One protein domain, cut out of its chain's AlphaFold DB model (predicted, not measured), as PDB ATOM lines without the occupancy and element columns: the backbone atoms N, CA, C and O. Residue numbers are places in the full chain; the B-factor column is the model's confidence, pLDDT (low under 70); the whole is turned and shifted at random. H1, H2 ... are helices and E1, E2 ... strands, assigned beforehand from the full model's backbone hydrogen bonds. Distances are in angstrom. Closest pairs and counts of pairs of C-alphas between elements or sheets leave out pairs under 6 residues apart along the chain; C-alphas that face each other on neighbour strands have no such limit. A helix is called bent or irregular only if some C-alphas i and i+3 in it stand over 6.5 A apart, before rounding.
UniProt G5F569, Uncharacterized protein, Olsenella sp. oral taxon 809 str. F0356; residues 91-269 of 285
ATOM      1  N   PRO A  91     162.936 320.435 230.876       58.16
ATOM      2  CA  PRO A  91     163.079 320.711 232.302       58.16
ATOM      3  C   PRO A  91     162.006 321.698 232.786       58.16
ATOM      4  O   PRO A  91     161.620 322.610 232.055       58.16
ATOM      5  N   ASN A  92     161.514 321.453 234.007       63.22
ATOM      6  CA  ASN A  92     160.743 322.353 234.870       63.22
ATOM      7  C   ASN A  92     159.894 323.400 234.129       63.22
ATOM      8  O   ASN A  92     160.180 324.585 234.229       63.22
ATOM      9  N   GLY A  93     158.856 322.979 233.400       76.31
ATOM     10  CA  GLY A  93     157.795 323.879 232.927       76.31
ATOM     11  C   GLY A  93     157.932 324.441 231.511       76.31
ATOM     12  O   GLY A  93     157.004 325.109 231.066       76.31
ATOM     13  N   VAL A  94     158.994 324.152 230.749       88.38
ATOM     14  CA  VAL A  94     159.040 324.552 229.326       88.38
ATOM     15  C   VAL A  94     158.033 323.745 228.498       88.38
ATOM     16  O   VAL A  94     157.985 322.516 228.574       88.38
ATOM     17  N   ARG A  95     157.192 324.437 227.720       88.50
ATOM     18  CA  ARG A  95     156.086 323.848 226.938       88.50
ATOM     19  C   ARG A  95     156.237 324.009 225.436       88.50
ATOM     20  O   ARG A  95     155.701 323.192 224.691       88.50
ATOM     21  N   ALA A  96     156.942 325.047 225.007       92.25
ATOM     22  CA  ALA A  96     157.094 325.365 223.601       92.25
ATOM     23  C   ALA A  96     158.406 326.098 223.323       92.25
ATOM     24  O   ALA A  96     159.168 326.443 224.228       92.25
ATOM     25  N   TRP A  97     158.639 326.352 222.047       93.75
ATOM     26  CA  TRP A  97     159.666 327.223 221.521       93.75
ATOM     27  C   TRP A  97     159.007 328.299 220.663       93.75
ATOM     28  O   TRP A  97     158.113 327.997 219.873       93.75
ATOM     29  N   LEU A  98     159.449 329.545 220.810       95.62
ATOM     30  CA  LEU A  98     158.931 330.688 220.075       95.62
ATOM     31  C   LEU A  98     160.074 331.408 219.374       95.62
ATOM     32  O   LEU A  98     161.042 331.836 220.002       95.62
ATOM     33  N   ARG A  99     159.925 331.587 218.066       96.38
ATOM     34  CA  ARG A  99     160.857 332.335 217.225       96.38
ATOM     35  C   ARG A  99     160.090 333.310 216.345       96.38
ATOM     36  O   ARG A  99     159.067 332.927 215.797       96.38
ATOM     37  N   ILE A 100     160.590 334.527 216.156       97.44
ATOM     38  CA  ILE A 100     160.060 335.449 215.137       97.44
ATOM     39  C   ILE A 100     161.145 335.689 214.094       97.44
ATOM     40  O   ILE A 100     162.253 336.125 214.423       97.44
ATOM     41  N   GLU A 101     160.837 335.388 212.835       95.62
ATOM     42  CA  GLU A 101     161.817 335.396 211.751       95.62
ATOM     43  C   GLU A 101     162.544 336.744 211.605       95.62
ATOM     44  O   GLU A 101     161.966 337.829 211.661       95.62
ATOM     45  N   GLY A 102     163.868 336.672 211.449       93.38
ATOM     46  CA  GLY A 102     164.739 337.839 211.308       93.38
ATOM     47  C   GLY A 102     164.864 338.719 212.559       93.38
ATOM     48  O   GLY A 102     165.494 339.774 212.475       93.38
ATOM     49  N   THR A 103     164.244 338.361 213.687       94.12
ATOM     50  CA  THR A 103     164.371 339.102 214.951       94.12
ATOM     51  C   THR A 103     165.284 338.357 215.932       94.12
ATOM     52  O   THR A 103     165.522 337.161 215.763       94.12
ATOM     53  N   PRO A 104     165.762 339.021 216.998       92.25
ATOM     54  CA  PRO A 104     166.462 338.362 218.104       92.25
ATOM     55  C   PRO A 104     165.590 337.424 218.959       92.25
ATOM     56  O   PRO A 104     166.107 336.808 219.890       92.25
ATOM     57  N   ILE A 105     164.281 337.335 218.701       94.31
ATOM     58  CA  ILE A 105     163.366 336.480 219.458       94.31
ATOM     59  C   ILE A 105     163.494 335.042 218.957       94.31
ATOM     60  O   ILE A 105     163.028 334.711 217.865       94.31
ATOM     61  N   ASP A 106     164.114 334.197 219.778       93.50
ATOM     62  CA  ASP A 106     164.335 332.770 219.527       93.50
ATOM     63  C   ASP A 106     164.544 332.055 220.876       93.50
ATOM     64  O   ASP A 106     165.674 331.891 221.346       93.50
ATOM     65  N   TYR A 107     163.443 331.735 221.564       92.88
ATOM     66  CA  TYR A 107     163.453 331.400 222.989       92.88
ATOM     67  C   TYR A 107     162.566 330.202 223.354       92.88
ATOM     68  O   TYR A 107     161.505 330.010 222.751       92.88
ATOM     69  N   PRO A 108     162.935 329.441 224.404       93.19
ATOM     70  CA  PRO A 108     162.000 328.533 225.055       93.19
ATOM     71  C   PRO A 108     160.862 329.330 225.706       93.19
ATOM     72  O   PRO A 108     161.068 330.450 226.177       93.19
ATOM     73  N   VAL A 109     159.675 328.729 225.758       94.31
ATOM     74  CA  VAL A 109     158.494 329.286 226.423       94.31
ATOM     75  C   VAL A 109     158.084 328.373 227.570       94.31
ATOM     76  O   VAL A 109     157.716 327.213 227.358       94.31
ATOM     77  N   ALA A 110     158.163 328.908 228.784       94.25
ATOM     78  CA  ALA A 110     157.769 328.229 230.009       94.25
ATOM     79  C   ALA A 110     156.278 328.385 230.322       94.25
ATOM     80  O   ALA A 110     155.578 329.190 229.715       94.25
ATOM     81  N   GLN A 111     155.781 327.600 231.269       93.69
ATOM     82  CA  GLN A 111     154.445 327.736 231.826       93.69
ATOM     83  C   GLN A 111     154.494 327.470 233.324       93.69
ATOM     84  O   GLN A 111     154.920 326.397 233.755       93.69
ATOM     85  N   ALA A 112     154.057 328.458 234.103       91.62
ATOM     86  CA  ALA A 112     154.005 328.364 235.553       91.62
ATOM     87  C   ALA A 112     152.802 327.542 236.041       91.62
ATOM     88  O   ALA A 112     151.844 327.295 235.306       91.62
ATOM     89  N   ASP A 113     152.855 327.136 237.309       89.12
ATOM     90  CA  ASP A 113     151.700 326.593 238.017       89.12
ATOM     91  C   ASP A 113     150.668 327.707 238.256       89.12
ATOM     92  O   ASP A 113     151.026 328.848 238.541       89.12
ATOM     93  N   VAL A 114     149.376 327.385 238.181       89.19
ATOM     94  CA  VAL A 114     148.286 328.359 238.376       89.19
ATOM     95  C   VAL A 114     148.322 329.012 239.768       89.19
ATOM     96  O   VAL A 114     147.811 330.117 239.938       89.19
ATOM     97  N   ARG A 115     148.934 328.364 240.769       90.19
ATOM     98  CA  ARG A 115     149.117 328.904 242.128       90.19
ATOM     99  C   ARG A 115     150.182 329.998 242.208       90.19
ATOM    100  O   ARG A 115     150.136 330.794 243.140       90.19
ATOM    101  N   ASP A 116     151.112 330.032 241.257       91.88
ATOM    102  CA  ASP A 116     152.128 331.077 241.123       91.88
ATOM    103  C   ASP A 116     152.321 331.440 239.638       91.88
ATOM    104  O   ASP A 116     153.342 331.120 239.026       91.88
ATOM    105  N   PRO A 117     151.318 332.082 239.012       91.12
ATOM    106  CA  PRO A 117     151.262 332.252 237.560       91.12
ATOM    107  C   PRO A 117     152.341 333.197 237.015       91.12
ATOM    108  O   PRO A 117     152.521 333.285 235.801       91.12
ATOM    109  N   LEU A 118     153.044 333.918 237.895       92.50
ATOM    110  CA  LEU A 118     154.083 334.885 237.550       92.50
ATOM    111  C   LEU A 118     155.499 334.369 237.839       92.50
ATOM    112  O   LEU A 118     156.441 335.132 237.663       92.50
ATOM    113  N   PHE A 119     155.669 333.100 238.226       93.19
ATOM    114  CA  PHE A 119     156.961 332.517 238.611       93.19
ATOM    115  C   PHE A 119     158.104 332.808 237.615       93.19
ATOM    116  O   PHE A 119     159.199 333.200 237.998       93.19
ATOM    117  N   TYR A 120     157.856 332.693 236.307       93.56
ATOM    118  CA  TYR A 120     158.884 332.928 235.276       93.56
ATOM    119  C   TYR A 120     159.151 334.406 234.962       93.56
ATOM    120  O   TYR A 120     159.967 334.721 234.093       93.56
ATOM    121  N   LEU A 121     158.502 335.329 235.675       92.88
ATOM    122  CA  LEU A 121     158.831 336.747 235.598       92.88
ATOM    123  C   LEU A 121     160.228 337.025 236.172       92.88
ATOM    124  O   LEU A 121     160.888 337.956 235.718       92.88
ATOM    125  N   ASP A 122     160.694 336.234 237.137       92.69
ATOM    126  CA  ASP A 122     162.007 336.376 237.777       92.69
ATOM    127  C   ASP A 122     162.782 335.049 237.894       92.69
ATOM    128  O   ASP A 122     163.745 334.953 238.661       92.69
ATOM    129  N   HIS A 123     162.413 334.050 237.084       90.50
ATOM    130  CA  HIS A 123     163.094 332.758 236.990       90.50
ATOM    131  C   HIS A 123     163.424 332.380 235.539       90.50
ATOM    132  O   HIS A 123     162.655 332.643 234.616       90.50
ATOM    133  N   ASP A 124     164.582 331.748 235.342       89.44
ATOM    134  CA  ASP A 124     165.001 331.179 234.062       89.44
ATOM    135  C   ASP A 124     164.219 329.882 233.735       89.44
ATOM    136  O   ASP A 124     163.500 329.353 234.589       89.44
ATOM    137  N   PRO A 125     164.350 329.320 232.517       87.38
ATOM    138  CA  PRO A 125     163.615 328.113 232.127       87.38
ATOM    139  C   PRO A 125     163.931 326.848 232.954       87.38
ATOM    140  O   PRO A 125     163.222 325.855 232.822       87.38
ATOM    141  N   TRP A 126     164.972 326.852 233.795       84.94
ATOM    142  CA  TRP A 126     165.286 325.759 234.730       84.94
ATOM    143  C   TRP A 126     164.684 326.001 236.117       84.94
ATOM    144  O   TRP A 126     164.737 325.109 236.969       84.94
ATOM    145  N   GLY A 127     164.087 327.173 236.341       87.25
ATOM    146  CA  GLY A 127     163.534 327.598 237.618       87.25
ATOM    147  C   GLY A 127     164.572 328.217 238.551       87.25
ATOM    148  O   GLY A 127     164.357 328.236 239.760       87.25
ATOM    149  N   HIS A 128     165.710 328.700 238.039       88.12
ATOM    150  CA  HIS A 128     166.659 329.460 238.854       88.12
ATOM    151  C   HIS A 128     166.340 330.957 238.809       88.12
ATOM    152  O   HIS A 128     165.990 331.451 237.740       88.12
ATOM    153  N   PRO A 129     166.538 331.709 239.908       90.06
ATOM    154  CA  PRO A 129     166.336 333.155 239.903       90.06
ATOM    155  C   PRO A 129     167.156 333.853 238.811       90.06
ATOM    156  O   PRO A 129     168.378 333.681 238.726       90.06
ATOM    157  N   ALA A 130     166.480 334.655 237.993       87.44
ATOM    158  CA  ALA A 130     167.052 335.431 236.900       87.44
ATOM    159  C   ALA A 130     166.219 336.698 236.675       87.44
ATOM    160  O   ALA A 130     165.015 336.632 236.453       87.44
ATOM    161  N   ARG A 131     166.856 337.873 236.672       86.69
ATOM    162  CA  ARG A 131     166.173 339.166 236.480       86.69
ATOM    163  C   ARG A 131     165.578 339.303 235.083       86.69
ATOM    164  O   ARG A 131     164.609 340.035 234.909       86.69
ATOM    165  N   LEU A 132     166.175 338.632 234.101       87.12
ATOM    166  CA  LEU A 132     165.627 338.538 232.750       87.12
ATOM    167  C   LEU A 132     164.371 337.658 232.667       87.12
ATOM    168  O   LEU A 132     163.654 337.764 231.672       87.12
ATOM    169  N   GLY A 133     164.118 336.806 233.669       91.75
ATOM    170  CA  GLY A 133     163.097 335.764 233.613       91.75
ATOM    171  C   GLY A 133     163.260 334.872 232.380       91.75
ATOM    172  O   GLY A 133     164.370 334.670 231.875       91.75
ATOM    173  N   CYS A 134     162.140 334.395 231.846       92.38
ATOM    174  CA  CYS A 134     162.049 333.852 230.492       92.38
ATOM    175  C   CYS A 134     160.672 334.138 229.886       92.38
ATOM    176  O   CYS A 134     159.747 334.460 230.628       92.38
ATOM    177  N   PRO A 135     160.474 334.010 228.563       95.62
ATOM    178  CA  PRO A 135     159.134 334.038 228.000       95.62
ATOM    179  C   PRO A 135     158.273 332.925 228.601       95.62
ATOM    180  O   PRO A 135     158.719 331.779 228.709       95.62
ATOM    181  N   PHE A 136     157.042 333.247 228.986       95.75
ATOM    182  CA  PHE A 136     156.126 332.271 229.572       95.75
ATOM    183  C   PHE A 136     154.691 332.474 229.099       95.75
ATOM    184  O   PHE A 136     154.232 333.604 228.937       95.75
ATOM    185  N   VAL A 137     153.985 331.373 228.857       95.94
ATOM    186  CA  VAL A 137     152.557 331.386 228.532       95.94
ATOM    187  C   VAL A 137     151.735 331.548 229.812       95.94
ATOM    188  O   VAL A 137     152.129 331.054 230.871       95.94
ATOM    189  N   ASP A 138     150.594 332.233 229.719       95.38
ATOM    190  CA  ASP A 138     149.638 332.364 230.819       95.38
ATOM    191  C   ASP A 138     149.301 330.983 231.406       95.38
ATOM    192  O   ASP A 138     149.039 330.015 230.682       95.38
ATOM    193  N   ALA A 139     149.316 330.877 232.736       93.69
ATOM    194  CA  ALA A 139     149.094 329.612 233.433       93.69
ATOM    195  C   ALA A 139     147.691 329.024 233.179       93.69
ATOM    196  O   ALA A 139     147.491 327.825 233.365       93.69
ATOM    197  N   ARG A 140     146.725 329.845 232.740       93.06
ATOM    198  CA  ARG A 140     145.365 329.405 232.388       93.06
ATOM    199  C   ARG A 140     145.267 328.805 230.987       93.06
ATOM    200  O   ARG A 140     144.288 328.117 230.716       93.06
ATOM    201  N   CYS A 141     146.242 329.037 230.106       92.19
ATOM    202  CA  CYS A 141     146.245 328.422 228.782       92.19
ATOM    203  C   CYS A 141     146.411 326.900 228.899       92.19
ATOM    204  O   CYS A 141     147.365 326.402 229.498       92.19
ATOM    205  N   GLY A 142     145.507 326.151 228.279       86.81
ATOM    206  CA  GLY A 142     145.612 324.705 228.145       86.81
ATOM    207  C   GLY A 142     146.286 324.284 226.835       86.81
ATOM    208  O   GLY A 142     146.473 325.098 225.929       86.81
ATOM    209  N   PRO A 143     146.586 322.983 226.662       79.06
ATOM    210  CA  PRO A 143     147.102 322.449 225.401       79.06
ATOM    211  C   PRO A 143     146.191 322.735 224.199       79.06
ATOM    212  O   PRO A 143     146.667 322.784 223.067       79.06
ATOM    213  N   THR A 144     144.882 322.853 224.433       84.75
ATOM    214  CA  THR A 144     143.842 323.075 223.420       84.75
ATOM    215  C   THR A 144     143.446 324.534 223.250       84.75
ATOM    216  O   THR A 144     142.639 324.790 222.365       84.75
ATOM    217  N   SER A 145     143.994 325.460 224.043       91.25
ATOM    218  CA  SER A 145     143.583 326.859 223.966       91.25
ATOM    219  C   SER A 145     143.843 327.436 222.581       91.25
ATOM    220  O   SER A 145     144.928 327.300 222.006       91.25
ATOM    221  N   GLU A 146     142.808 328.063 222.040       92.81
ATOM    222  CA  GLU A 146     142.817 328.681 220.719       92.81
ATOM    223  C   GLU A 146     143.585 330.002 220.728       92.81
ATOM    224  O   GLU A 146     144.142 330.396 219.705       92.81
ATOM    225  N   HIS A 147     143.658 330.671 221.880       95.88
ATOM    226  CA  HIS A 147     144.453 331.872 222.071       95.88
ATOM    227  C   HIS A 147     145.451 331.696 223.218       95.88
ATOM    228  O   HIS A 147     145.084 331.519 224.379       95.88
ATOM    229  N   LEU A 148     146.735 331.764 222.873       96.19
ATOM    230  CA  LEU A 148     147.842 331.741 223.821       96.19
ATOM    231  C   LEU A 148     148.300 333.169 224.106       96.19
ATOM    232  O   LEU A 148     148.537 333.943 223.180       96.19
ATOM    233  N   VAL A 149     148.491 333.505 225.378       97.19
ATOM    234  CA  VAL A 149     149.082 334.785 225.783       97.19
ATOM    235  C   VAL A 149     150.455 334.510 226.362       97.19
ATOM    236  O   VAL A 149     150.579 333.747 227.314       97.19
ATOM    237  N   VAL A 150     151.486 335.105 225.769       97.69
ATOM    238  CA  VAL A 150     152.884 334.900 226.150       97.69
ATOM    239  C   VAL A 150     153.451 336.211 226.666       97.69
ATOM    240  O   VAL A 150     153.468 337.218 225.961       97.69
ATOM    241  N   TYR A 151     153.942 336.192 227.894       96.75
ATOM    242  CA  TYR A 151     154.573 337.328 228.544       96.75
ATOM    243  C   TYR A 151     156.086 337.268 228.362       96.75
ATOM    244  O   TYR A 151     156.689 336.197 228.409       96.75
ATOM    245  N   GLY A 152     156.705 338.430 228.180       95.44
ATOM    246  CA  GLY A 152     158.156 338.564 228.134       95.44
ATOM    247  C   GLY A 152     158.593 339.974 228.502       95.44
ATOM    248  O   GLY A 152     157.940 340.966 228.163       95.44
ATOM    249  N   HIS A 153     159.721 340.080 229.201       93.75
ATOM    250  CA  HIS A 153     160.257 341.377 229.604       93.75
ATOM    251  C   HIS A 153     160.664 342.237 228.409       93.75
ATOM    252  O   HIS A 153     161.104 341.738 227.374       93.75
ATOM    253  N   HIS A 154     160.570 343.547 228.605       90.38
ATOM    254  CA  HIS A 154     161.320 344.527 227.835       90.38
ATOM    255  C   HIS A 154     162.388 345.093 228.762       90.38
ATOM    256  O   HIS A 154     162.086 345.673 229.806       90.38
ATOM    257  N   PHE A 155     163.643 344.909 228.370       83.94
ATOM    258  CA  PHE A 155     164.806 345.406 229.076       83.94
ATOM    259  C   PHE A 155     165.477 346.492 228.231       83.94
ATOM    260  O   PHE A 155     166.143 346.209 227.231       83.94
ATOM    261  N   ALA A 156     165.252 347.748 228.618       81.88
ATOM    262  CA  ALA A 156     165.673 348.910 227.847       81.88
ATOM    263  C   ALA A 156     167.174 348.903 227.533       81.88
ATOM    264  O   ALA A 156     168.006 348.570 228.376       81.88
ATOM    265  N   GLY A 157     167.513 349.295 226.303       77.38
ATOM    266  CA  GLY A 157     168.892 349.297 225.812       77.38
ATOM    267  C   GLY A 157     169.423 347.919 225.400       77.38
ATOM    268  O   GLY A 157     170.609 347.807 225.101       77.38
ATOM    269  N   THR A 158     168.577 346.883 225.358       83.31
ATOM    270  CA  THR A 158     168.947 345.539 224.886       83.31
ATOM    271  C   THR A 158     167.971 345.028 223.828       83.31
ATOM    272  O   THR A 158     166.887 345.575 223.635       83.31
ATOM    273  N   THR A 159     168.347 343.945 223.155       85.50
ATOM    274  CA  THR A 159     167.488 343.209 222.217       85.50
ATOM    275  C   THR A 159     166.952 341.902 222.806       85.50
ATOM    276  O   THR A 159     166.404 341.074 222.081       85.50
ATOM    277  N   LEU A 160     167.117 341.693 224.114       87.75
ATOM    278  CA  LEU A 160     166.731 340.452 224.784       87.75
ATOM    279  C   LEU A 160     165.236 340.372 225.041       87.75
ATOM    280  O   LEU A 160     164.548 341.394 225.114       87.75
ATOM    281  N   MET A 161     164.753 339.147 225.254       92.25
ATOM    282  CA  MET A 161     163.345 338.866 225.537       92.25
ATOM    283  C   MET A 161     162.451 339.525 224.479       92.25
ATOM    284  O   MET A 161     162.695 339.355 223.288       92.25
ATOM    285  N   PHE A 162     161.440 340.293 224.882       96.19
ATOM    286  CA  PHE A 162     160.514 340.975 223.976       96.19
ATOM    287  C   PHE A 162     160.840 342.465 223.809       96.19
ATOM    288  O   PHE A 162     159.996 343.242 223.368       96.19
ATOM    289  N   SER A 163     162.076 342.884 224.105       93.62
ATOM    290  CA  SER A 163     162.487 344.295 224.023       93.62
ATOM    291  C   SER A 163     162.285 344.901 222.632       93.62
ATOM    292  O   SER A 163     161.869 346.051 222.517       93.62
ATOM    293  N   CYS A 164     162.493 344.126 221.563       93.81
ATOM    294  CA  CYS A 164     162.255 344.597 220.195       93.81
ATOM    295  C   CYS A 164     160.764 344.754 219.833       93.81
ATOM    296  O   CYS A 164     160.465 345.161 218.718       93.81
ATOM    297  N   LEU A 165     159.833 344.420 220.736       96.38
ATOM    298  CA  LEU A 165     158.386 344.557 220.525       96.38
ATOM    299  C   LEU A 165     157.776 345.745 221.284       96.38
ATOM    300  O   LEU A 165     156.594 346.030 221.101       96.38
ATOM    301  N   HIS A 166     158.531 346.427 222.154       95.44
ATOM    302  CA  HIS A 166     157.983 347.412 223.100       95.44
ATOM    303  C   HIS A 166     157.247 348.591 222.440       95.44
ATOM    304  O   HIS A 166     156.326 349.170 223.016       95.44
ATOM    305  N   ASP A 167     157.632 348.943 221.223       95.19
ATOM    306  CA  ASP A 167     157.093 350.039 220.430       95.19
ATOM    307  C   ASP A 167     156.377 349.551 219.163       95.19
ATOM    308  O   ASP A 167     155.941 350.364 218.353       95.19
ATOM    309  N   ALA A 168     156.140 348.240 219.030       97.12
ATOM    310  CA  ALA A 168     155.429 347.647 217.894       97.12
ATOM    311  C   ALA A 168     153.992 348.172 217.734       97.12
ATOM    312  O   ALA A 168     153.384 348.020 216.687       97.12
ATOM    313  N   HIS A 169     153.425 348.818 218.754       96.44
ATOM    314  CA  HIS A 169     152.141 349.509 218.649       96.44
ATOM    315  C   HIS A 169     152.201 350.767 217.753       96.44
ATOM    316  O   HIS A 169     151.154 351.289 217.364       96.44
ATOM    317  N   VAL A 170     153.397 351.264 217.424       96.75
ATOM    318  CA  VAL A 170     153.622 352.344 216.460       96.75
ATOM    319  C   VAL A 170     153.606 351.751 215.040       96.75
ATOM    320  O   VAL A 170     154.433 350.885 214.758       96.75
ATOM    321  N   PRO A 171     152.733 352.215 214.118       96.38
ATOM    322  CA  PRO A 171     152.553 351.608 212.792       96.38
ATOM    323  C   PRO A 171     153.843 351.356 212.011       96.38
ATOM    324  O   PRO A 171     154.068 350.244 211.551       96.38
ATOM    325  N   ARG A 172     154.733 352.352 211.944       94.94
ATOM    326  CA  ARG A 172     156.023 352.231 211.251       94.94
ATOM    327  C   ARG A 172     156.896 351.104 211.815       94.94
ATOM    328  O   ARG A 172     157.551 350.408 211.054       94.94
ATOM    329  N   ASN A 173     156.908 350.918 213.133       94.06
ATOM    330  CA  ASN A 173     157.735 349.891 213.769       94.06
ATOM    331  C   ASN A 173     157.083 348.506 213.621       94.06
ATOM    332  O   ASN A 173     157.772 347.491 213.550       94.06
ATOM    333  N   PHE A 174     155.751 348.460 213.509       97.12
ATOM    334  CA  PHE A 174     155.017 347.239 213.193       97.12
ATOM    335  C   PHE A 174     155.241 346.749 211.760       97.12
ATOM    336  O   PHE A 174     155.227 345.543 211.547       97.12
ATOM    337  N   GLU A 175     155.434 347.634 210.778       93.88
ATOM    338  CA  GLU A 175     155.605 347.253 209.363       93.88
ATOM    339  C   GLU A 175     156.718 346.216 209.168       93.88
ATOM    340  O   GLU A 175     156.541 345.244 208.433       93.88
ATOM    341  N   GLU A 176     157.834 346.359 209.889       89.12
ATOM    342  CA  GLU A 176     158.919 345.381 209.842       89.12
ATOM    343  C   GLU A 176     158.512 344.021 210.418       89.12
ATOM    344  O   GLU A 176     158.973 342.994 209.924       89.12
ATOM    345  N   LEU A 177     157.661 343.999 211.448       92.00
ATOM    346  CA  LEU A 177     157.129 342.780 212.067       92.00
ATOM    347  C   LEU A 177     156.011 342.144 211.238       92.00
ATOM    348  O   LEU A 177     155.875 340.923 211.251       92.00
ATOM    349  N   ALA A 178     155.235 342.945 210.503       91.69
ATOM    350  CA  ALA A 178     154.083 342.499 209.723       91.69
ATOM    351  C   ALA A 178     154.452 341.452 208.658       91.69
ATOM    352  O   ALA A 178     153.647 340.574 208.355       91.69
ATOM    353  N   GLY A 179     155.669 341.538 208.110       90.12
ATOM    354  CA  GLY A 179     156.206 340.596 207.123       90.12
ATOM    355  C   GLY A 179     156.990 339.418 207.708       90.12
ATOM    356  O   GLY A 179     157.607 338.680 206.943       90.12
ATOM    357  N   ARG A 180     157.033 339.258 209.035       95.38
ATOM    358  CA  ARG A 180     157.820 338.223 209.718       95.38
ATOM    359  C   ARG A 180     156.894 337.243 210.404       95.38
ATOM    360  O   ARG A 180     156.042 337.649 211.194       95.38
ATOM    361  N   ASP A 181     157.111 335.960 210.167       97.31
ATOM    362  CA  ASP A 181     156.287 334.939 210.791       97.31
ATOM    363  C   ASP A 181     156.805 334.568 212.181       97.31
ATOM    364  O   ASP A 181     158.012 334.526 212.447       97.31
ATOM    365  N   LEU A 182     155.857 334.287 213.070       98.00
ATOM    366  CA  LEU A 182     156.109 333.648 214.348       98.00
ATOM    367  C   LEU A 182     156.049 332.137 214.145       98.00
ATOM    368  O   LEU A 182     155.051 331.590 213.679       98.00
ATOM    369  N   ILE A 183     157.124 331.464 214.524       97.12
ATOM    370  CA  ILE A 183     157.252 330.016 214.529       97.12
ATOM    371  C   ILE A 183     157.069 329.539 215.964       97.12
ATOM    372  O   ILE A 183     157.849 329.896 216.851       97.12
ATOM    373  N   TRP A 184     156.020 328.753 216.178       95.06
ATOM    374  CA  TRP A 184     155.683 328.145 217.456       95.06
ATOM    375  C   TRP A 184     155.902 326.639 217.364       95.06
ATOM    376  O   TRP A 184     155.261 325.978 216.552       95.06
ATOM    377  N   THR A 185     156.785 326.089 218.190       93.12
ATOM    378  CA  THR A 185     157.061 324.648 218.227       93.12
ATOM    379  C   THR A 185     156.683 324.096 219.589       93.12
ATOM    380  O   THR A 185     157.300 324.449 220.588       93.12
ATOM    381  N   ASP A 186     155.693 323.216 219.649       89.81
ATOM    382  CA  ASP A 186     155.280 322.539 220.881       89.81
ATOM    383  C   ASP A 186     155.175 321.019 220.658       89.81
ATOM    384  O   ASP A 186     155.643 320.484 219.651       89.81
ATOM    385  N   GLY A 187     154.579 320.291 221.607       85.31
ATOM    386  CA  GLY A 187     154.392 318.841 221.492       85.31
ATOM    387  C   GLY A 187     153.551 318.384 220.288       85.31
ATOM    388  O   GLY A 187     153.543 317.193 219.987       85.31
ATOM    389  N   ARG A 188     152.851 319.294 219.597       85.19
ATOM    390  CA  ARG A 188     152.062 319.024 218.384       85.19
ATOM    391  C   ARG A 188     152.871 319.210 217.098       85.19
ATOM    392  O   ARG A 188     152.401 318.808 216.038       85.19
ATOM    393  N   GLY A 189     154.066 319.791 217.188       88.56
ATOM    394  CA  GLY A 189     154.911 320.128 216.048       88.56
ATOM    395  C   GLY A 189     155.090 321.634 215.885       88.56
ATOM    396  O   GLY A 189     154.947 322.403 216.834       88.56
ATOM    397  N   GLU A 190     155.455 322.038 214.671       92.69
ATOM    398  CA  GLU A 190     155.705 323.432 214.314       92.69
ATOM    399  C   GLU A 190     154.475 324.056 213.637       92.69
ATOM    400  O   GLU A 190     153.961 323.520 212.655       92.69
ATOM    401  N   SER A 191     154.044 325.210 214.143       92.94
ATOM    402  CA  SER A 191     153.015 326.073 213.563       92.94
ATOM    403  C   SER A 191     153.621 327.413 213.158       92.94
ATOM    404  O   SER A 191     154.483 327.963 213.850       92.94
ATOM    405  N   ARG A 192     153.127 327.967 212.049       96.19
ATOM    406  CA  ARG A 192     153.565 329.252 211.495       96.19
ATOM    407  C   ARG A 192     152.416 330.250 211.561       96.19
ATOM    408  O   ARG A 192     151.361 330.031 210.970       96.19
ATOM    409  N   LEU A 193     152.620 331.335 212.297       97.38
ATOM    410  CA  LEU A 193     151.621 332.361 212.560       97.38
ATOM    411  C   LEU A 193     152.059 333.683 211.939       97.38
ATOM    412  O   LEU A 193     153.230 334.052 212.010       97.38
ATOM    413  N   ARG A 194     151.107 334.418 211.367       97.75
ATOM    414  CA  ARG A 194     151.351 335.707 210.714       97.75
ATOM    415  C   ARG A 194     150.962 336.850 211.639       97.75
ATOM    416  O   ARG A 194     149.962 336.758 212.354       97.75
ATOM    417  N   ALA A 195     151.748 337.922 211.627       97.81
ATOM    418  CA  ALA A 195     151.469 339.114 212.416       97.81
ATOM    419  C   ALA A 195     150.137 339.739 211.976       97.81
ATOM    420  O   ALA A 195     149.929 340.040 210.800       97.81
ATOM    421  N   LEU A 196     149.233 339.946 212.930       97.94
ATOM    422  CA  LEU A 196     147.900 340.488 212.697       97.94
ATOM    423  C   LEU A 196     147.849 341.986 213.009       97.94
ATOM    424  O   LEU A 196     147.484 342.796 212.156       97.94
ATOM    425  N   CYS A 197     148.193 342.360 214.239       98.19
ATOM    426  CA  CYS A 197     148.118 343.739 214.711       98.19
ATOM    427  C   CYS A 197     148.941 343.956 215.980       98.19
ATOM    428  O   CYS A 197     149.293 343.001 216.675       98.19
ATOM    429  N   ALA A 198     149.167 345.222 216.327       98.19
ATOM    430  CA  ALA A 198     149.735 345.602 217.610       98.19
ATOM    431  C   ALA A 198     149.020 346.810 218.223       98.19
ATOM    432  O   ALA A 198     148.497 347.684 217.523       98.19
ATOM    433  N   LEU A 199     148.982 346.840 219.552       96.94
ATOM    434  CA  LEU A 199     148.271 347.850 220.327       96.94
ATOM    435  C   LEU A 199     148.936 348.097 221.675       96.94
ATOM    436  O   LEU A 199     149.657 347.250 222.202       96.94
ATOM    437  N   ARG A 200     148.683 349.282 222.229       96.81
ATOM    438  CA  ARG A 200     149.137 349.677 223.560       96.81
ATOM    439  C   ARG A 200     147.945 349.772 224.494       96.81
ATOM    440  O   ARG A 200     147.023 350.537 224.230       96.81
ATOM    441  N   VAL A 201     147.992 349.024 225.586       95.12
ATOM    442  CA  VAL A 201     146.880 348.874 226.530       95.12
ATOM    443  C   VAL A 201     147.349 349.077 227.971       95.12
ATOM    444  O   VAL A 201     148.545 348.934 228.247       95.12
ATOM    445  N   PRO A 202     146.444 349.418 228.901       93.56
ATOM    446  CA  PRO A 202     146.714 349.307 230.331       93.56
ATOM    447  C   PRO A 202     147.096 347.872 230.730       93.56
ATOM    448  O   PRO A 202     146.668 346.905 230.102       93.56
ATOM    449  N   SER A 203     147.910 347.708 231.772       86.88
ATOM    450  CA  SER A 203     148.405 346.399 232.224       86.88
ATOM    451  C   SER A 203     147.321 345.474 232.778       86.88
ATOM    452  O   SER A 203     147.544 344.272 232.867       86.88
ATOM    453  N   ASP A 204     146.175 346.030 233.149       85.88
ATOM    454  CA  ASP A 204     144.984 345.349 233.652       85.88
ATOM    455  C   ASP A 204     143.898 345.172 232.577       85.88
ATOM    456  O   ASP A 204     142.772 344.796 232.899       85.88
ATOM    457  N   TRP A 205     144.214 345.418 231.299       88.62
ATOM    458  CA  TRP A 205     143.240 345.291 230.217       88.62
ATOM    459  C   TRP A 205     142.741 343.839 230.079       88.62
ATOM    460  O   TRP A 205     143.535 342.947 229.761       88.62
ATOM    461  N   PRO A 206     141.442 343.573 230.319       81.94
ATOM    462  CA  PRO A 206     140.947 342.213 230.521       81.94
ATOM    463  C   PRO A 206     140.806 341.423 229.218       81.94
ATOM    464  O   PRO A 206     140.946 340.202 229.229       81.94
ATOM    465  N   ASP A 207     140.573 342.104 228.094       82.88
ATOM    466  CA  ASP A 207     140.168 341.459 226.841       82.88
ATOM    467  C   ASP A 207     141.233 340.499 226.296       82.88
ATOM    468  O   ASP A 207     140.894 339.492 225.682       82.88
ATOM    469  N   VAL A 208     142.523 340.749 226.550       83.31
ATOM    470  CA  VAL A 208     143.592 339.843 226.099       83.31
ATOM    471  C   VAL A 208     143.556 338.485 226.814       83.31
ATOM    472  O   VAL A 208     144.011 337.496 226.255       83.31
ATOM    473  N   GLN A 209     142.984 338.398 228.017       85.44
ATOM    474  CA  GLN A 209     142.994 337.194 228.860       85.44
ATOM    475  C   GLN A 209     141.819 336.248 228.559       85.44
ATOM    476  O   GLN A 209     141.207 335.681 229.465       85.44
ATOM    477  N   ARG A 210     141.479 336.102 227.275       87.75
ATOM    478  CA  ARG A 210     140.437 335.195 226.784       87.75
ATOM    479  C   ARG A 210     141.097 334.103 225.949       87.75
ATOM    480  O   ARG A 210     141.648 334.408 224.897       87.75
ATOM    481  N   PHE A 211     141.091 332.871 226.447       87.25
ATOM    482  CA  PHE A 211     141.952 331.790 225.933       87.25
ATOM    483  C   PHE A 211     141.203 330.740 225.105       87.25
ATOM    484  O   PHE A 211     141.773 330.174 224.172       87.25
ATOM    485  N   ASP A 212     139.928 330.521 225.430       83.81
ATOM    486  CA  ASP A 212     139.044 329.545 224.796       83.81
ATOM    487  C   ASP A 212     137.752 330.234 224.337       83.81
ATOM    488  O   ASP A 212     137.250 331.158 224.994       83.81
ATOM    489  N   PHE A 213     137.218 329.782 223.204       82.94
ATOM    490  CA  PHE A 213     136.063 330.373 222.542       82.94
ATOM    491  C   PHE A 213     134.942 329.328 222.487       82.94
ATOM    492  O   PHE A 213     135.008 328.351 221.750       82.94
ATOM    493  N   GLY A 214     133.938 329.492 223.353       70.75
ATOM    494  CA  GLY A 214     132.735 328.654 223.344       70.75
ATOM    495  C   GLY A 214     131.760 329.046 222.229       70.75
ATOM    496  O   GLY A 214     132.033 329.948 221.442       70.75
ATOM    497  N   ASP A 215     130.580 328.427 222.214       66.44
ATOM    498  CA  ASP A 215     129.581 328.611 221.147       66.44
ATOM    499  C   ASP A 215     129.149 330.081 220.938       66.44
ATOM    500  O   ASP A 215     128.880 330.501 219.813       66.44
ATOM    501  N   ASP A 216     129.146 330.889 222.005       60.25
ATOM    502  CA  ASP A 216     128.666 332.280 221.994       60.25
ATOM    503  C   ASP A 216     129.717 333.317 221.549       60.25
ATOM    504  O   ASP A 216     129.424 334.512 221.444       60.25
ATOM    505  N   SER A 217     130.969 332.916 221.315       73.69
ATOM    506  CA  SER A 217     132.011 333.839 220.857       73.69
ATOM    507  C   SER A 217     133.065 333.104 220.061       73.69
ATOM    508  O   SER A 217     133.649 332.176 220.592       73.69
ATOM    509  N   SER A 218     133.373 333.562 218.849       90.19
ATOM    510  CA  SER A 218     134.378 332.926 217.997       90.19
ATOM    511  C   SER A 218     135.744 333.623 218.090       90.19
ATOM    512  O   SER A 218     135.819 334.851 218.232       90.19
ATOM    513  N   LEU A 219     136.837 332.864 217.944       93.06
ATOM    514  CA  LEU A 219     138.184 333.423 217.757       93.06
ATOM    515  C   LEU A 219     138.229 334.495 216.634       93.06
ATOM    516  O   LEU A 219     138.792 335.567 216.869       93.06
ATOM    517  N   PRO A 220     137.612 334.293 215.446       94.31
ATOM    518  CA  PRO A 220     137.487 335.337 214.425       94.31
ATOM    519  C   PRO A 220     136.884 336.662 214.925       94.31
ATOM    520  O   PRO A 220     137.408 337.733 214.612       94.31
ATOM    521  N   ASP A 221     135.773 336.624 215.672       93.38
ATOM    522  CA  ASP A 221     135.127 337.837 216.205       93.38
ATOM    523  C   ASP A 221     136.018 338.546 217.218       93.38
ATOM    524  O   ASP A 221     136.158 339.773 217.177       93.38
ATOM    525  N   PHE A 222     136.661 337.767 218.087       94.38
ATOM    526  CA  PHE A 222     137.615 338.269 219.061       94.38
ATOM    527  C   PHE A 222     138.772 339.010 218.387       94.38
ATOM    528  O   PHE A 222     138.984 340.191 218.663       94.38
ATOM    529  N   LEU A 223     139.460 338.373 217.432       95.50
ATOM    530  CA  LEU A 223     140.580 338.991 216.719       95.50
ATOM    531  C   LEU A 223     140.153 340.230 215.921       95.50
ATOM    532  O   LEU A 223     140.881 341.227 215.907       95.50
ATOM    533  N   ARG A 224     138.950 340.228 215.324       95.19
ATOM    534  CA  ARG A 224     138.374 341.430 214.696       95.19
ATOM    535  C   ARG A 224     138.167 342.556 215.705       95.19
ATOM    536  O   ARG A 224     138.420 343.709 215.362       95.19
ATOM    537  N   GLY A 225     137.719 342.246 216.920       93.94
ATOM    538  CA  GLY A 225     137.599 343.206 218.018       93.94
ATOM    539  C   GLY A 225     138.947 343.827 218.388       93.94
ATOM    540  O   GLY A 225     139.079 345.050 218.361       93.94
ATOM    541  N   ILE A 226     139.966 342.992 218.621       95.06
ATOM    542  CA  ILE A 226     141.329 343.454 218.929       95.06
ATOM    543  C   ILE A 226     141.874 344.342 217.803       95.06
ATOM    544  O   ILE A 226     142.382 345.433 218.060       95.06
ATOM    545  N   CYS A 227     141.705 343.918 216.547       95.19
ATOM    546  CA  CYS A 227     142.101 344.694 215.377       95.19
ATOM    547  C   CYS A 227     141.415 346.060 215.332       95.19
ATOM    548  O   CYS A 227     142.084 347.062 215.104       95.19
ATOM    549  N   ARG A 228     140.099 346.158 215.560       94.69
ATOM    550  CA  ARG A 228     139.404 347.464 215.561       94.69
ATOM    551  C   ARG A 228     140.022 348.437 216.566       94.69
ATOM    552  O   ARG A 228     140.188 349.605 216.230       94.69
ATOM    553  N   SER A 229     140.426 347.935 217.729       92.94
ATOM    554  CA  SER A 229     141.064 348.714 218.795       92.94
ATOM    555  C   SER A 229     142.567 348.949 218.594       92.94
ATOM    556  O   SER A 229     143.182 349.661 219.387       92.94
ATOM    557  N   SER A 230     143.190 348.360 217.566       96.00
ATOM    558  CA  SER A 230     144.641 348.413 217.392       96.00
ATOM    559  C   SER A 230     145.127 349.681 216.692       96.00
ATOM    560  O   SER A 230     144.501 350.174 215.750       96.00
ATOM    561  N   SER A 231     146.291 350.180 217.105       95.38
ATOM    562  CA  SER A 231     146.955 351.322 216.466       95.38
ATOM    563  C   SER A 231     147.768 350.915 215.236       95.38
ATOM    564  O   SER A 231     147.875 351.707 214.307       95.38
ATOM    565  N   ALA A 232     148.281 349.682 215.193       97.50
ATOM    566  CA  ALA A 232     149.003 349.115 214.057       97.50
ATOM    567  C   ALA A 232     148.347 347.806 213.591       97.50
ATOM    568  O   ALA A 232     147.821 347.039 214.406       97.50
ATOM    569  N   LYS A 233     148.332 347.558 212.278       97.69
ATOM    570  CA  LYS A 233     147.659 346.415 211.642       97.69
ATOM    571  C   LYS A 233     148.476 345.924 210.457       97.69
ATOM    572  O   LYS A 233     149.089 346.729 209.762       97.69
ATOM    573  N   SER A 234     148.425 344.623 210.204       96.44
ATOM    574  CA  SER A 234     148.938 344.046 208.966       96.44
ATOM    575  C   SER A 234     148.057 344.477 207.785       96.44
ATOM    576  O   SER A 234     146.835 344.565 207.956       96.44
ATOM    577  N   PRO A 235     148.624 344.701 206.584       93.50
ATOM    578  CA  PRO A 235     147.836 344.899 205.366       93.50
ATOM    579  C   PRO A 235     146.839 343.754 205.116       93.50
ATOM    580  O   PRO A 235     145.730 343.984 204.638       93.50
ATOM    581  N   ASP A 236     147.198 342.538 205.537       93.44
ATOM    582  CA  ASP A 236     146.392 341.326 205.370       93.44
ATOM    583  C   ASP A 236     145.408 341.082 206.530       93.44
ATOM    584  O   ASP A 236     144.768 340.029 206.584       93.44
ATOM    585  N   ALA A 237     145.256 342.019 207.475       94.44
ATOM    586  CA  ALA A 237     144.479 341.798 208.701       94.44
ATOM    587  C   ALA A 237     143.030 341.348 208.440       94.44
ATOM    588  O   ALA A 237     142.501 340.507 209.170       94.44
ATOM    589  N   ALA A 238     142.403 341.856 207.373       92.12
ATOM    590  CA  ALA A 238     141.053 341.460 206.978       92.12
ATOM    591  C   ALA A 238     140.969 339.981 206.570       92.12
ATOM    592  O   ALA A 238     139.995 339.320 206.914       92.12
ATOM    593  N   VAL A 239     141.987 339.462 205.875       92.06
ATOM    594  CA  VAL A 239     142.072 338.057 205.440       92.06
ATOM    595  C   VAL A 239     142.434 337.157 206.621       92.06
ATOM    596  O   VAL A 239     141.793 336.135 206.845       92.06
ATOM    597  N   LEU A 240     143.418 337.571 207.423       93.75
ATOM    598  CA  LEU A 240     143.879 336.846 208.612       93.75
ATOM    599  C   LEU A 240     142.774 336.613 209.653       93.75
ATOM    600  O   LEU A 240     142.775 335.593 210.338       93.75
ATOM    601  N   CYS A 241     141.817 337.536 209.756       92.62
ATOM    602  CA  CYS A 241     140.691 337.438 210.680       92.62
ATOM    603  C   CYS A 241     139.525 336.554 210.198       92.62
ATOM    604  O   CYS A 241     138.569 336.389 210.953       92.62
ATOM    605  N   GLN A 242     139.531 336.034 208.963       90.62
ATOM    606  CA  GLN A 242     138.357 335.333 208.416       90.62
ATOM    607  C   GLN A 242     138.118 333.978 209.078       90.62
ATOM    608  O   GLN A 242     137.001 333.677 209.489       90.62
ATOM    609  N   ALA A 243     139.169 333.168 209.173       91.31
ATOM    610  CA  ALA A 243     139.101 331.825 209.736       91.31
ATOM    611  C   ALA A 243     140.415 331.451 210.449       91.31
ATOM    612  O   ALA A 243     141.043 330.468 210.068       91.31
ATOM    613  N   PRO A 244     140.897 332.240 211.429       93.38
ATOM    614  CA  PRO A 244     142.051 331.855 212.236       93.38
ATOM    615  C   PRO A 244     141.789 330.529 212.964       93.38
ATOM    616  O   PRO A 244     140.693 330.313 213.477       93.38
ATOM    617  N   THR A 245     142.794 329.657 213.031       92.06
ATOM    618  CA  THR A 245     142.726 328.395 213.800       92.06
ATOM    619  C   THR A 245     143.352 328.515 215.181       92.06
ATOM    620  O   THR A 245     143.033 327.742 216.081       92.06
ATOM    621  N   ARG A 246     144.271 329.468 215.343       93.12
ATOM    622  CA  ARG A 246     144.978 329.750 216.590       93.12
ATOM    623  C   ARG A 246     145.460 331.196 216.594       93.12
ATOM    624  O   ARG A 246     145.778 331.748 215.540       93.12
ATOM    625  N   ALA A 247     145.574 331.789 217.772       96.56
ATOM    626  CA  ALA A 247     146.236 333.064 217.994       96.56
ATOM    627  C   ALA A 247     147.299 332.960 219.091       96.56
ATOM    628  O   ALA A 247     147.162 332.204 220.051       96.56
ATOM    629  N   VAL A 248     148.353 333.758 218.955       97.56
ATOM    630  CA  VAL A 248     149.377 333.972 219.978       97.56
ATOM    631  C   VAL A 248     149.528 335.476 220.166       97.56
ATOM    632  O   VAL A 248     149.874 336.183 219.220       97.56
ATOM    633  N   THR A 249     149.293 335.970 221.377       98.25
ATOM    634  CA  THR A 249     149.543 337.370 221.734       98.25
ATOM    635  C   THR A 249     150.790 337.475 222.591       98.25
ATOM    636  O   THR A 249     150.870 336.883 223.665       98.25
ATOM    637  N   LEU A 250     151.755 338.266 222.132       98.38
ATOM    638  CA  LEU A 250     152.975 338.582 222.867       98.38
ATOM    639  C   LEU A 250     152.771 339.858 223.671       98.38
ATOM    640  O   LEU A 250     152.341 340.872 223.120       98.38
ATOM    641  N   VAL A 251     153.096 339.812 224.959       96.94
ATOM    642  CA  VAL A 251     152.872 340.901 225.911       96.94
ATOM    643  C   VAL A 251     154.196 341.367 226.490       96.94
ATOM    644  O   VAL A 251     154.939 340.583 227.080       96.94
ATOM    645  N   THR A 252     154.472 342.666 226.378       95.31
ATOM    646  CA  THR A 252     155.650 343.288 226.996       95.31
ATOM    647  C   THR A 252     155.366 344.703 227.507       95.31
ATOM    648  O   THR A 252     154.297 345.259 227.256       95.31
ATOM    649  N   CYS A 253     156.295 345.307 228.249       91.31
ATOM    650  CA  CYS A 253     156.185 346.697 228.707       91.31
ATOM    651  C   CYS A 253     156.374 347.676 227.540       91.31
ATOM    652  O   CYS A 253     157.367 347.594 226.826       91.31
ATOM    653  N   SER A 254     155.489 348.669 227.399       85.62
ATOM    654  CA  SER A 254     155.587 349.677 226.322       85.62
ATOM    655  C   SER A 254     156.613 350.786 226.566       85.62
ATOM    656  O   SER A 254     156.717 351.722 225.779       85.62
ATOM    657  N   SER A 255     157.292 350.771 227.708       79.06
ATOM    658  CA  SER A 255     158.153 351.856 228.175       79.06
ATOM    659  C   SER A 255     159.566 351.366 228.433       79.06
ATOM    660  O   SER A 255     159.765 350.219 228.813       79.06
ATOM    661  N   LEU A 256     160.531 352.282 228.325       74.31
ATOM    662  CA  LEU A 256     161.932 352.038 228.690       74.31
ATOM    663  C   LEU A 256     162.131 351.803 230.198       74.31
ATOM    664  O   LEU A 256     163.161 351.297 230.629       74.31
ATOM    665  N   TRP A 257     161.148 352.184 231.010       70.94
ATOM    666  CA  TRP A 257     161.181 352.037 232.460       70.94
ATOM    667  C   TRP A 257     160.244 350.913 232.892       70.94
ATOM    668  O   TRP A 257     159.117 350.817 232.395       70.94
ATOM    669  N   SER A 258     160.696 350.085 233.832       71.75
ATOM    670  CA  SER A 258     159.863 349.067 234.470       71.75
ATOM    671  C   SER A 258     158.779 349.704 235.353       71.75
ATOM    672  O   SER A 258     158.850 350.879 235.717       71.75
ATOM    673  N   GLY A 259     157.731 348.939 235.667       72.81
ATOM    674  CA  GLY A 259     156.661 349.369 236.580       72.81
ATOM    675  C   GLY A 259     155.643 350.355 235.995       72.81
ATOM    676  O   GLY A 259     154.701 350.734 236.683       72.81
ATOM    677  N   GLN A 260     155.781 350.755 234.730       84.88
ATOM    678  CA  GLN A 260     154.771 351.579 234.067       84.88
ATOM    679  C   GLN A 260     153.502 350.763 233.776       84.88
ATOM    680  O   GLN A 260     153.600 349.559 233.514       84.88
ATOM    681  N   PRO A 261     152.313 351.390 233.749       89.38
ATOM    682  CA  PRO A 261     151.042 350.676 233.639       89.38
ATOM    683  C   PRO A 261     150.689 350.279 232.201       89.38
ATOM    684  O   PRO A 261     149.560 349.900 231.937       89.38
ATOM    685  N   TRP A 262     151.617 350.390 231.247       93.75
ATOM    686  CA  TRP A 262     151.320 350.213 229.828       93.75
ATOM    687  C   TRP A 262     152.011 348.988 229.245       93.75
ATOM    688  O   TRP A 262     153.193 348.732 229.510       93.75
ATOM    689  N   ARG A 263     151.261 348.227 228.453       95.44
ATOM    690  CA  ARG A 263     151.719 347.019 227.777       95.44
ATOM    691  C   ARG A 263     151.520 347.139 226.281       95.44
ATOM    692  O   ARG A 263     150.525 347.699 225.822       95.44
ATOM    693  N   THR A 264     152.470 346.598 225.534       97.19
ATOM    694  CA  THR A 264     152.340 346.409 224.098       97.19
ATOM    695  C   THR A 264     151.980 344.966 223.851       97.19
ATOM    696  O   THR A 264     152.645 344.057 224.349       97.19
ATOM    697  N   LEU A 265     150.890 344.798 223.114       97.75
ATOM    698  CA  LEU A 265     150.410 343.523 222.628       97.75
ATOM    699  C   LEU A 265     150.773 343.424 221.153       97.75
ATOM    700  O   LEU A 265     150.466 344.345 220.393       97.75
ATOM    701  N   VAL A 266     151.391 342.316 220.756       98.38
ATOM    702  CA  VAL A 266     151.605 341.960 219.350       98.38
ATOM    703  C   VAL A 266     150.893 340.644 219.096       98.38
ATOM    704  O   VAL A 266     151.235 339.623 219.689       98.38
ATOM    705  N   VAL A 267     149.876 340.686 218.247       98.25
ATOM    706  CA  VAL A 267     148.996 339.549 217.987       98.25
ATOM    707  C   VAL A 267     149.429 338.878 216.697       98.25
ATOM    708  O   VAL A 267     149.527 339.530 215.660       98.25
ATOM    709  N   TYR A 268     149.645 337.572 216.769       98.38
ATOM    710  CA  TYR A 268     149.878 336.685 215.640       98.38
ATOM    711  C   TYR A 268     148.721 335.696 215.537       98.38
ATOM    712  O   TYR A 268     148.180 335.267 216.557       98.38
ATOM    713  N   CYS A 269     148.347 335.297 214.326       96.88
ATOM    714  CA  CYS A 269     147.381 334.222 214.132       96.88
ATOM    715  C   CYS A 269     147.822 333.235 213.055       96.88
ATOM    716  O   CYS A 269     148.493 333.585 212.084       96.88
TER     717      CYS A 269
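AT A GLANCE: This is residues 91 to 269 of the 285 residues of an uncharacterized protein of Olsenella sp. oral taxon 809 str. F0356 (UniProt G5F569). One seven-strand sheet curls round into a loose, nearly closed barrel, and residues 136 to 137 bridge its edge strands E2 and E3 by short pairings. H1 sits at one end, while H2 packs on the outside of the wall, with the short H3 near it. The printed part has 179 residues with seven named strands and three named helices, in the order E1 E2 E3 H1 E4 E5 H2 H3 E6 E7. The sheet is mixed, in the order E2 E1 E4 E5 E7 E6 E3; the class is mixed, helices and strands, with under half of the residues in named elements. The whole is compact, with a radius of gyration of the C-alphas of 15.1 A and spans of 42 by 36 by 30 A.

HOW THE PARTS SIT: E1, residues 94 to 100, and E2, residues 106 to 111, form an antiparallel hairpin, with N 98 and O 107 2.9 A apart. E3, residues 147 to 151, is the other edge strand; the closest C-alphas of E2 and E3, Val 109 and Val 150, are 7.9 A apart. H1, residues 171 to 178, is on the sheet at a height of 8.8 A; its closest C-alpha pair with E5, residues 189 to 202, is Ala 178 and Ala 195, 5.1 A. E4, residues 182 to 186, is antiparallel to E1 (N 97 and O 185, 2.7 A) and forms a hairpin with E5 (N 184 and O 191, 2.9 A). E5 bends by 75 degrees at residue 199; its pairing is staggered, residues 189 to 193 with E4 and 194 to 202 with E7, residues 262 to 269 (N 199 and O 265, 3.0 A). H2, residues 219 to 228, is on the opposite face from H1, 8.7 A over the sheet; the C-alphas of Cys 197 and Cys 227 are its closest pair with E5, 6.1 A. H3, residues 237 to 240, is on the sheet, only just over E5 with 3 C-alphas; Leu 196 and Ala 237 are their closest C-alphas, 5.4 A. E6, residues 244 to 253, forms a hairpin with E7 (N 250 and O 266, 2.8 A) and is parallel to E3 (N 150 and O 249, 2.8 A). E5, H2, H3 and E6 make a split strand-helix-strand unit, two strands running the same way with E7 between them, its crossover right-handed. The sheet is a folded sheet, bent back into two leaves: E2 E1 E4 face E7 E6 E3, with E5 as the hinge. Every O i to N i+4 pair is within hydrogen-bond range in H2; H1 has 2 of 4, and H3 is too short for such a pair.

IN THESE COORDINATES: E1 starts at C-alpha 94 (159.040, 324.552, 229.326) and is 17.9 A long. E5 is the longest strand, 33.5 A, and E6 measures 26.3 A. H2 is 14.3 A long. E7, 22.8 A, ends at C-alpha 269 (147.381, 334.222, 214.132).

THE WHOLE: The C-alphas farthest apart, Gly 157 and Asp 215, are 44.7 A apart, and the printed part has no cut. The links E2 to E3, E3 to H1 and E5 to H2 are long. The mean pLDDT of the printed part is 91.0; residues 91 to 92 and 215 to 216 are under 70.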